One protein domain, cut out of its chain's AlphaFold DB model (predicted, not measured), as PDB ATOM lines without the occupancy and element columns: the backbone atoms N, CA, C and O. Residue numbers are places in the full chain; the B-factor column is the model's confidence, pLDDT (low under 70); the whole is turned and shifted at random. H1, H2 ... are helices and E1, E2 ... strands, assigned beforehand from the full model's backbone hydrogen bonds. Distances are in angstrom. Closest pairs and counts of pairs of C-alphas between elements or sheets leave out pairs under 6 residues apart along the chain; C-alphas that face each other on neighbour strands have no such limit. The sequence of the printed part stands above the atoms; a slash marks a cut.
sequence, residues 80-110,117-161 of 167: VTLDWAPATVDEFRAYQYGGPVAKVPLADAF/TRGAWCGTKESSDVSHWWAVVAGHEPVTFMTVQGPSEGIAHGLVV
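Overview. This is residues 80 to 110 and 117 to 161 of the 167 residues of an uncharacterized protein of Demequina lutea (UniProt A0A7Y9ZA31). One strongly twisted sheet of four antiparallel strands, in the order E1, E2, E3, E4, makes the body, with short helix H1 near one end. The printed part has 76 residues, with one named helix and four named strands in the order E1, H1, E2, E3, E4 along the chain; of the 39 residues in named elements, strands hold 33 and the helix 6, and the class is mostly strand. The whole is compact, radius of gyration of the C-alphas 12.7 A, spanning 33 by 31 by 22 A.

Arrangement. E2, residues 118 to 127, E3, residues 130 to 136, and E4, residues 143 to 149, form a meander, each the antiparallel neighbour of the one before. Within hydrogen-bond range are N 122 and O 134, 2.9 A, and N 133 and O 146, 2.9 A. E1, residues 80 to 88, is antiparallel to E2: N 121 and O 85, 2.9 A. H1, residues 89 to 94, is on the sheet at a height of 7.5 A, its O i to N i+4 pairs within range.

Along the chain. E1, from C-alpha 80 at (-24.407, 44.206, 6.189), bends by 62 degrees at residue 83. E2 is 28.4 A long. E4 ends at C-alpha 149, (-27.606, 53.034, 19.157).

Size, cuts and confidence. Residues 111 to 116 are not printed; C-alphas 110 and 117 are 10.0 A apart. Residues 151 to 161 have pLDDT under 70.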
ATOM      1  N   VAL A  80     -25.040  45.305   5.462       80.25
ATOM      2  CA  VAL A  80     -24.407  44.206   6.189       80.25
ATOM      3  C   VAL A  80     -25.457  43.557   7.083       80.25
ATOM      4  O   VAL A  80     -25.885  44.145   8.076       80.25
ATOM      5  N   THR A  81     -25.874  42.346   6.716       82.56
ATOM      6  CA  THR A  81     -26.686  41.485   7.582       82.56
ATOM      7  C   THR A  81     -25.775  40.916   8.666       82.56
ATOM      8  O   THR A  81     -24.778  40.264   8.358       82.56
ATOM      9  N   LEU A  82     -26.090  41.215   9.922       81.81
ATOM     10  CA  LEU A  82     -25.354  40.751  11.095       81.81
ATOM     11  C   LEU A  82     -25.904  39.422  11.600       81.81
ATOM     12  O   LEU A  82     -25.118  38.506  11.830       81.81
ATOM     13  N   ASP A  83     -27.233  39.342  11.697       85.06
ATOM     14  CA  ASP A  83     -27.974  38.286  12.377       85.06
ATOM     15  C   ASP A  83     -29.188  37.848  11.572       85.06
ATOM     16  O   ASP A  83     -29.853  38.672  10.930       85.06
ATOM     17  N   TRP A  84     -29.534  36.566  11.667       90.00
ATOM     18  CA  TRP A  84     -30.821  36.065  11.194       90.00
ATOM     19  C   TRP A  84     -31.386  34.965  12.092       90.00
ATOM     20  O   TRP A  84     -30.649  34.150  12.649       90.00
ATOM     21  N   ALA A  85     -32.713  34.900  12.183       91.31
ATOM     22  CA  ALA A  85     -33.431  33.784  12.794       91.31
ATOM     23  C   ALA A  85     -34.741  33.498  12.046       91.31
ATOM     24  O   ALA A  85     -35.410  34.443  11.621       91.31
ATOM     25  N   PRO A  86     -35.127  32.221  11.873       92.94
ATOM     26  CA  PRO A  86     -36.413  31.882  11.275       92.94
ATOM     27  C   PRO A  86     -37.568  32.347  12.165       92.94
ATOM     28  O   PRO A  86     -37.465  32.312  13.391       92.94
ATOM     29  N   ALA A  87     -38.664  32.763  11.533       94.88
ATOM     30  CA  ALA A  87     -39.889  33.167  12.210       94.88
ATOM     31  C   ALA A  87     -41.113  33.020  11.293       94.88
ATOM     32  O   ALA A  87     -41.007  32.684  10.110       94.88
ATOM     33  N   THR A  88     -42.282  33.307  11.841       96.19
ATOM     34  CA  THR A  88     -43.574  33.371  11.161       96.19
ATOM     35  C   THR A  88     -44.236  34.724  11.399       96.19
ATOM     36  O   THR A  88     -43.878  35.462  12.318       96.19
ATOM     37  N   VAL A  89     -45.228  35.057  10.578       96.50
ATOM     38  CA  VAL A  89     -45.993  36.301  10.734       96.50
ATOM     39  C   VAL A  89     -46.737  36.359  12.071       96.50
ATOM     40  O   VAL A  89     -46.800  37.430  12.675       96.50
ATOM     41  N   ASP A  90     -47.243  35.234  12.575       97.38
ATOM     42  CA  ASP A  90     -47.845  35.180  13.911       97.38
ATOM     43  C   ASP A  90     -46.812  35.440  15.011       97.38
ATOM     44  O   ASP A  90     -47.091  36.200  15.936       97.38
ATOM     45  N   GLU A  91     -45.597  34.898  14.892       95.94
ATOM     46  CA  GLU A  91     -44.508  35.196  15.833       95.94
ATOM     47  C   GLU A  91     -44.096  36.673  15.787       95.94
ATOM     48  O   GLU A  91     -43.811  37.257  16.833       95.94
ATOM     49  N   PHE A  92     -44.117  37.307  14.608       95.88
ATOM     50  CA  PHE A  92     -43.892  38.748  14.488       95.88
ATOM     51  C   PHE A  92     -44.958  39.544  15.232       95.88
ATOM     52  O   PHE A  92     -44.625  40.393  16.055       95.88
ATOM     53  N   ARG A  93     -46.239  39.252  14.993       96.06
ATOM     54  CA  ARG A  93     -47.356  39.978  15.617       96.06
ATOM     55  C   ARG A  93     -47.478  39.715  17.115       96.06
ATOM     56  O   ARG A  93     -47.961  40.579  17.842       96.06
ATOM     57  N   ALA A  94     -47.017  38.555  17.577       94.38
ATOM     58  CA  ALA A  94     -46.945  38.203  18.990       94.38
ATOM     59  C   ALA A  94     -45.697  38.760  19.698       94.38
ATOM     60  O   ALA A  94     -45.615  38.682  20.926       94.38
ATOM     61  N   TYR A  95     -44.718  39.302  18.962       92.25
ATOM     62  CA  TYR A  95     -43.494  39.816  19.567       92.25
ATOM     63  C   TYR A  95     -43.802  40.972  20.513       92.25
ATOM     64  O   TYR A  95     -44.383  41.991  20.130       92.25
ATOM     65  N   GLN A  96     -43.354  40.815  21.755       89.88
ATOM     66  CA  GLN A  96     -43.528  41.793  22.809       89.88
ATOM     67  C   GLN A  96     -42.222  42.027  23.563       89.88
ATOM     68  O   GLN A  96     -41.437  41.104  23.771       89.88
ATOM     69  N   TYR A  97     -42.010  43.257  24.014       83.06
ATOM     70  CA  TYR A  97     -40.870  43.623  24.852       83.06
ATOM     71  C   TYR A  97     -41.270  44.655  25.911       83.06
ATOM     72  O   TYR A  97     -42.333  45.270  25.835       83.06
ATOM     73  N   GLY A  98     -40.393  44.880  26.887       73.12
ATOM     74  CA  GLY A  98     -40.663  45.758  28.026       73.12
ATOM     75  C   GLY A  98     -41.243  45.001  29.222       73.12
ATOM     76  O   GLY A  98     -41.784  43.910  29.079       73.12
ATOM     77  N   GLY A  99     -41.054  45.569  30.417       73.19
ATOM     78  CA  GLY A  99     -41.406  44.952  31.700       73.19
ATOM     79  C   GLY A  99     -42.918  44.950  31.998       73.19
ATOM     80  O   GLY A  99     -43.694  44.443  31.196       73.19
ATOM     81  N   PRO A 100     -43.391  45.507  33.132       78.19
ATOM     82  CA  PRO A 100     -44.804  45.422  33.536       78.19
ATOM     83  C   PRO A 100     -45.829  45.938  32.512       78.19
ATOM     84  O   PRO A 100     -47.000  45.575  32.582       78.19
ATOM     85  N   VAL A 101     -45.400  46.786  31.572       82.88
ATOM     86  CA  VAL A 101     -46.204  47.240  30.434       82.88
ATOM     87  C   VAL A 101     -45.534  46.744  29.156       82.88
ATOM     88  O   VAL A 101     -44.587  47.363  28.665       82.88
ATOM     89  N   ALA A 102     -46.020  45.617  28.641       83.38
ATOM     90  CA  ALA A 102     -45.530  45.034  27.401       83.38
ATOM     91  C   ALA A 102     -45.894  45.923  26.202       83.38
ATOM     92  O   ALA A 102     -47.029  46.383  26.059       83.38
ATOM     93  N   LYS A 103     -44.921  46.150  25.324       87.12
ATOM     94  CA  LYS A 103     -45.092  46.791  24.021       87.12
ATOM     95  C   LYS A 103     -45.118  45.718  22.946       87.12
ATOM     96  O   LYS A 103     -44.223  44.881  22.925       87.12
ATOM     97  N   VAL A 104     -46.084  45.798  22.034       89.75
ATOM     98  CA  VAL A 104     -46.234  44.889  20.886       89.75
ATOM     99  C   VAL A 104     -46.011  45.696  19.601       89.75
ATOM    100  O   VAL A 104     -46.969  46.160  18.988       89.75
ATOM    101  N   PRO A 105     -44.751  45.974  19.215       89.56
ATOM    102  CA  PRO A 105     -44.434  46.915  18.131       89.56
ATOM    103  C   PRO A 105     -44.904  46.447  16.748       89.56
ATOM    104  O   PRO A 105     -44.967  47.247  15.822       89.56
ATOM    105  N   LEU A 106     -45.192  45.154  16.605       94.56
ATOM    106  CA  LEU A 106     -45.459  44.489  15.335       94.56
ATOM    107  C   LEU A 106     -46.877  43.909  15.261       94.56
ATOM    108  O   LEU A 106     -47.142  43.105  14.375       94.56
ATOM    109  N   ALA A 107     -47.792  44.312  16.153       94.62
ATOM    110  CA  ALA A 107     -49.161  43.780  16.204       94.62
ATOM    111  C   ALA A 107     -49.877  43.826  14.838       94.62
ATOM    112  O   ALA A 107     -50.575  42.885  14.469       94.62
ATOM    113  N   ASP A 108     -49.627  44.888  14.068       94.31
ATOM    114  CA  ASP A 108     -50.217  45.126  12.746       94.31
ATOM    115  C   ASP A 108     -49.241  44.844  11.586       94.31
ATOM    116  O   ASP A 108     -49.466  45.266  10.449       94.31
ATOM    117  N   ALA A 109     -48.131  44.145  11.848       94.31
ATOM    118  CA  ALA A 109     -47.148  43.831  10.820       94.31
ATOM    119  C   ALA A 109     -47.744  42.915   9.736       94.31
ATOM    120  O   ALA A 109     -48.474  41.957  10.019       94.31
ATOM    121  N   PHE A 110     -47.393  43.199   8.479       96.50
ATOM    122  CA  PHE A 110     -47.789  42.425   7.295       96.50
ATOM    123  C   PHE A 110     -49.312  42.230   7.157       96.50
ATOM    124  O   PHE A 110     -49.786  41.092   7.160       96.50
ATOM    125  N   THR A 117     -47.210  32.184   7.470       96.25
ATOM    126  CA  THR A 117     -46.270  32.605   6.429       96.25
ATOM    127  C   THR A 117     -44.874  32.731   7.020       96.25
ATOM    128  O   THR A 117     -44.658  33.434   8.008       96.25
ATOM    129  N   ARG A 118     -43.911  32.058   6.385       95.56
ATOM    130  CA  ARG A 118     -42.509  32.086   6.802       95.56
ATOM    131  C   ARG A 118     -41.894  33.462   6.583       95.56
ATOM    132  O   ARG A 118     -42.024  34.052   5.511       95.56
ATOM    133  N   GLY A 119     -41.146  33.902   7.580       95.50
ATOM    134  CA  GLY A 119     -40.320  35.093   7.550       95.50
ATOM    135  C   GLY A 119     -38.984  34.873   8.253       95.50
ATOM    136  O   GLY A 119     -38.604  33.751   8.600       95.50
ATOM    137  N   ALA A 120     -38.265  35.970   8.458       96.12
ATOM    138  CA  ALA A 120     -37.049  36.007   9.248       96.12
ATOM    139  C   ALA A 120     -36.993  37.257  10.133       96.12
ATOM    140  O   ALA A 120     -37.421  38.342   9.732       96.12
ATOM    141  N   TRP A 121     -36.420  37.097  11.323       94.62
ATOM    142  CA  TRP A 121     -35.814  38.200  12.054       94.62
ATOM    143  C   TRP A 121     -34.472  38.507  11.406       94.62
ATOM    144  O   TRP A 121     -33.674  37.589  11.230       94.62
ATOM    145  N   CYS A 122     -34.217  39.767  11.068       92.75
ATOM    146  CA  CYS A 122     -32.966  40.183  10.442       92.75
ATOM    147  C   CYS A 122     -32.342  41.329  11.234       92.75
ATOM    148  O   CYS A 122     -32.991  42.353  11.445       92.75
ATOM    149  N   GLY A 123     -31.090  41.165  11.651       91.81
ATOM    150  CA  GLY A 123     -30.266  42.235  12.205       91.81
ATOM    151  C   GLY A 123     -29.405  42.844  11.103       91.81
ATOM    152  O   GLY A 123     -28.685  42.117  10.419       91.81
ATOM    153  N   THR A 124     -29.454  44.160  10.907       90.12
ATOM    154  CA  THR A 124     -28.600  44.867   9.940       90.12
ATOM    155  C   THR A 124     -27.746  45.928  10.616       90.12
ATOM    156  O   THR A 124     -28.129  46.505  11.635       90.12
ATOM    157  N   LYS A 125     -26.574  46.202  10.037       87.00
ATOM    158  CA  LYS A 125     -25.684  47.290  10.453       87.00
ATOM    159  C   LYS A 125     -25.775  48.445   9.464       87.00
ATOM    160  O   LYS A 125     -25.441  48.266   8.294       87.00
ATOM    161  N   GLU A 126     -26.193  49.619   9.935       85.31
ATOM    162  CA  GLU A 126     -26.172  50.850   9.131       85.31
ATOM    163  C   GLU A 126     -24.823  51.568   9.269       85.31
ATOM    164  O   GLU A 126     -24.232  52.003   8.281       85.31
ATOM    165  N   SER A 127     -24.293  51.656  10.491       83.50
ATOM    166  CA  SER A 127     -23.001  52.290  10.784       83.50
ATOM    167  C   SER A 127     -22.283  51.579  11.934       83.50
ATOM    168  O   SER A 127     -22.791  50.598  12.470       83.50
ATOM    169  N   SER A 128     -21.092  52.044  12.334       80.19
ATOM    170  CA  SER A 128     -20.366  51.506  13.501       80.19
ATOM    171  C   SER A 128     -21.215  51.469  14.771       80.19
ATOM    172  O   SER A 128     -21.075  50.540  15.568       80.19
ATOM    173  N   ASP A 129     -22.131  52.427  14.909       84.50
ATOM    174  CA  ASP A 129     -22.852  52.698  16.150       84.50
ATOM    175  C   ASP A 129     -24.372  52.562  16.007       84.50
ATOM    176  O   ASP A 129     -25.114  52.967  16.900       84.50
ATOM    177  N   VAL A 130     -24.850  52.046  14.872       84.44
ATOM    178  CA  VAL A 130     -26.282  51.880  14.615       84.44
ATOM    179  C   VAL A 130     -26.542  50.523  13.977       84.44
ATOM    180  O   VAL A 130     -26.055  50.234  12.877       84.44
ATOM    181  N   SER A 131     -27.347  49.713  14.663       88.12
ATOM    182  CA  SER A 131     -27.928  48.488  14.122       88.12
ATOM    183  C   SER A 131     -29.450  48.508  14.213       88.12
ATOM    184  O   SER A 131     -30.044  49.165  15.073       88.12
ATOM    185  N   HIS A 132     -30.089  47.785  13.302       90.31
ATOM    186  CA  HIS A 132     -31.538  47.688  13.202       90.31
ATOM    187  C   HIS A 132     -31.973  46.235  13.248       90.31
ATOM    188  O   HIS A 132     -31.321  45.372  12.661       90.31
ATOM    189  N   TRP A 133     -33.111  45.990  13.885       91.25
ATOM    190  CA  TRP A 133     -33.791  44.707  13.830       91.25
ATOM    191  C   TRP A 133     -35.108  44.826  13.080       91.25
ATOM    192  O   TRP A 133     -35.931  45.712  13.344       91.25
ATOM    193  N   TRP A 134     -35.296  43.886  12.163       94.81
ATOM    194  CA  TRP A 134     -36.394  43.856  11.211       94.81
ATOM    195  C   TRP A 134     -37.152  42.541  11.301       94.81
ATOM    196  O   TRP A 134     -36.551  41.478  11.463       94.81
ATOM    197  N   ALA A 135     -38.469  42.618  11.145       96.56
ATOM    198  CA  ALA A 135     -39.278  41.492  10.714       96.56
ATOM    199  C   ALA A 135     -39.349  41.525   9.185       96.56
ATOM    200  O   ALA A 135     -39.578  42.586   8.594       96.56
ATOM    201  N   VAL A 136     -39.137  40.379   8.538       96.88
ATOM    202  CA  VAL A 136     -39.049  40.291   7.076       96.88
ATOM    203  C   VAL A 136     -39.849  39.105   6.558       96.88
ATOM    204  O   VAL A 136     -39.674  37.979   7.017       96.88
ATOM    205  N   VAL A 137     -40.692  39.354   5.556       96.25
ATOM    206  CA  VAL A 137     -41.404  38.333   4.778       96.25
ATOM    207  C   VAL A 137     -41.063  38.550   3.307       96.25
ATOM    208  O   VAL A 137     -41.129  39.676   2.815       96.25
ATOM    209  N   ALA A 138     -40.690  37.487   2.594       92.69
ATOM    210  CA  ALA A 138     -40.304  37.589   1.188       92.69
ATOM    211  C   ALA A 138     -41.430  38.207   0.338       92.69
ATOM    212  O   ALA A 138     -42.576  37.766   0.401       92.69
ATOM    213  N   GLY A 139     -41.095  39.217  -0.471       90.56
ATOM    214  CA  GLY A 139     -42.064  39.935  -1.310       90.56
ATOM    215  C   GLY A 139     -42.855  41.039  -0.595       90.56
ATOM    216  O   GLY A 139     -43.711  41.656  -1.224       90.56
ATOM    217  N   HIS A 140     -42.562  41.313   0.680       94.69
ATOM    218  CA  HIS A 140     -43.164  42.397   1.457       94.69
ATOM    219  C   HIS A 140     -42.109  43.402   1.933       94.69
ATOM    220  O   HIS A 140     -40.922  43.090   2.008       94.69
ATOM    221  N   GLU A 141     -42.551  44.617   2.263       94.00
ATOM    222  CA  GLU A 141     -41.684  45.645   2.844       94.00
ATOM    223  C   GLU A 141     -41.205  45.218   4.247       94.00
ATOM    224  O   GLU A 141     -42.041  44.854   5.081       94.00
ATOM    225  N   PRO A 142     -39.885  45.235   4.529       95.12
ATOM    226  CA  PRO A 142     -39.356  44.964   5.863       95.12
ATOM    227  C   PRO A 142     -39.904  45.933   6.915       95.12
ATOM    228  O   PRO A 142     -39.928  47.143   6.701       95.12
ATOM    229  N   VAL A 143     -40.271  45.420   8.092       95.69
ATOM    230  CA  VAL A 143     -40.794  46.240   9.195       95.69
ATOM    231  C   VAL A 143     -39.750  46.332  10.304       95.69
ATOM    232  O   VAL A 143     -39.399  45.325  10.920       95.69
ATOM    233  N   THR A 144     -39.246  47.540  10.570       91.75
ATOM    234  CA  THR A 144     -38.305  47.787  11.676       91.75
ATOM    235  C   THR A 144     -39.056  47.814  13.006       91.75
ATOM    236  O   THR A 144     -40.125  48.416  13.101       91.75
ATOM    237  N   PHE A 145     -38.497  47.202  14.049       87.94
ATOM    238  CA  PHE A 145     -39.093  47.233  15.395       87.94
ATOM    239  C   PHE A 145     -38.118  47.645  16.496       87.94
ATOM    240  O   PHE A 145     -38.541  47.916  17.621       87.94
ATOM    241  N   MET A 146     -36.823  47.711  16.186       85.75
ATOM    242  CA  MET A 146     -35.803  48.166  17.117       85.75
ATOM    243  C   MET A 146     -34.637  48.785  16.355       85.75
ATOM    244  O   MET A 146     -34.135  48.211  15.392       85.75
ATOM    245  N   THR A 147     -34.178  49.925  16.856       87.94
ATOM    246  CA  THR A 147     -32.911  50.540  16.467       87.94
ATOM    247  C   THR A 147     -32.044  50.598  17.711       87.94
ATOM    248  O   THR A 147     -32.446  51.189  18.716       87.94
ATOM    249  N   VAL A 148     -30.870  49.983  17.651       82.88
ATOM    250  CA  VAL A 148     -29.888  50.009  18.732       82.88
ATOM    251  C   VAL A 148     -28.835  51.049  18.373       82.88
ATOM    252  O   VAL A 148     -28.207  50.966  17.319       82.88
ATOM    253  N   GLN A 149     -28.672  52.041  19.249       83.75
ATOM    254  CA  GLN A 149     -27.606  53.034  19.157       83.75
ATOM    255  C   GLN A 149     -26.509  52.700  20.161       83.75
ATOM    256  O   GLN A 149     -26.785  52.403  21.324       83.75
ATOM    257  N   GLY A 150     -25.269  52.801  19.715       73.88
ATOM    258  CA  GLY A 150     -24.082  52.463  20.484       73.88
ATOM    259  C   GLY A 150     -23.169  51.548  19.680       73.88
ATOM    260  O   GLY A 150     -23.622  50.960  18.696       73.88
ATOM    261  N   PRO A 151     -21.891  51.431  20.075       66.62
ATOM    262  CA  PRO A 151     -20.933  50.601  19.368       66.62
ATOM    263  C   PRO A 151     -21.489  49.184  19.290       66.62
ATOM    264  O   PRO A 151     -21.550  48.457  20.281       66.62
ATOM    265  N   SER A 152     -21.935  48.813  18.095       57.78
ATOM    266  CA  SER A 152     -22.314  47.441  17.811       57.78
ATOM    267  C   SER A 152     -20.993  46.701  17.741       57.78
ATOM    268  O   SER A 152     -20.232  46.910  16.785       57.78
ATOM    269  N   GLU A 153     -20.663  45.938  18.793       51.69
ATOM    270  CA  GLU A 153     -19.491  45.063  18.789       51.69
ATOM    271  C   GLU A 153     -19.491  44.355  17.436       51.69
ATOM    272  O   GLU A 153     -20.476  43.735  17.049       51.69
ATOM    273  N   GLY A 154     -18.459  44.625  16.634       44.94
ATOM    274  CA  GLY A 154     -18.410  44.330  15.203       44.94
ATOM    275  C   GLY A 154     -18.259  42.843  14.911       44.94
ATOM    276  O   GLY A 154     -17.346  42.449  14.191       44.94
ATOM    277  N   ILE A 155     -19.120  42.022  15.487       47.09
ATOM    278  CA  ILE A 155     -19.107  40.580  15.384       47.09
ATOM    279  C   ILE A 155     -20.264  40.220  14.454       47.09
ATOM    280  O   ILE A 155     -21.389  40.665  14.627       47.09
ATOM    281  N   ALA A 156     -19.978  39.469  13.395       49.19
ATOM    282  CA  ALA A 156     -21.023  38.845  12.600       49.19
ATOM    283  C   ALA A 156     -21.724  37.815  13.498       49.19
ATOM    284  O   ALA A 156     -21.152  36.768  13.810       49.19
ATOM    285  N   HIS A 157     -22.923  38.126  13.963       62.16
ATOM    286  CA  HIS A 157     -23.671  37.265  14.865       62.16
ATOM    287  C   HIS A 157     -24.590  36.363  14.030       62.16
ATOM    288  O   HIS A 157     -25.770  36.608  13.934       62.16
ATOM    289  N   GLY A 158     -24.041  35.323  13.390       60.66
ATOM    290  CA  GLY A 158     -24.748  34.480  12.407       60.66
ATOM    291  C   GLY A 158     -26.202  34.069  12.734       60.66
ATOM    292  O   GLY A 158     -27.149  34.805  12.480       60.66
ATOM    293  N   LEU A 159     -26.418  32.828  13.182       60.53
ATOM    294  CA  LEU A 159     -27.759  32.363  13.557       60.53
ATOM    295  C   LEU A 159     -28.037  32.725  15.020       60.53
ATOM    296  O   LEU A 159     -27.302  32.275  15.901       60.53
ATOM    297  N   VAL A 160     -29.133  33.441  15.279       69.50
ATOM    298  CA  VAL A 160     -29.645  33.681  16.640       69.50
ATOM    299  C   VAL A 160     -30.868  32.813  16.941       69.50
ATOM    300  O   VAL A 160     -31.576  32.362  16.041       69.50
ATOM    301  N   VAL A 161     -31.101  32.519  18.225       69.81
ATOM    302  CA  VAL A 161     -32.254  31.720  18.665       69.81
ATOM    303  C   VAL A 161     -33.391  32.656  19.061       69.81
ATOM    304  O   VAL A 161     -33.341  33.281  20.118       69.81
TER     305      VAL A 161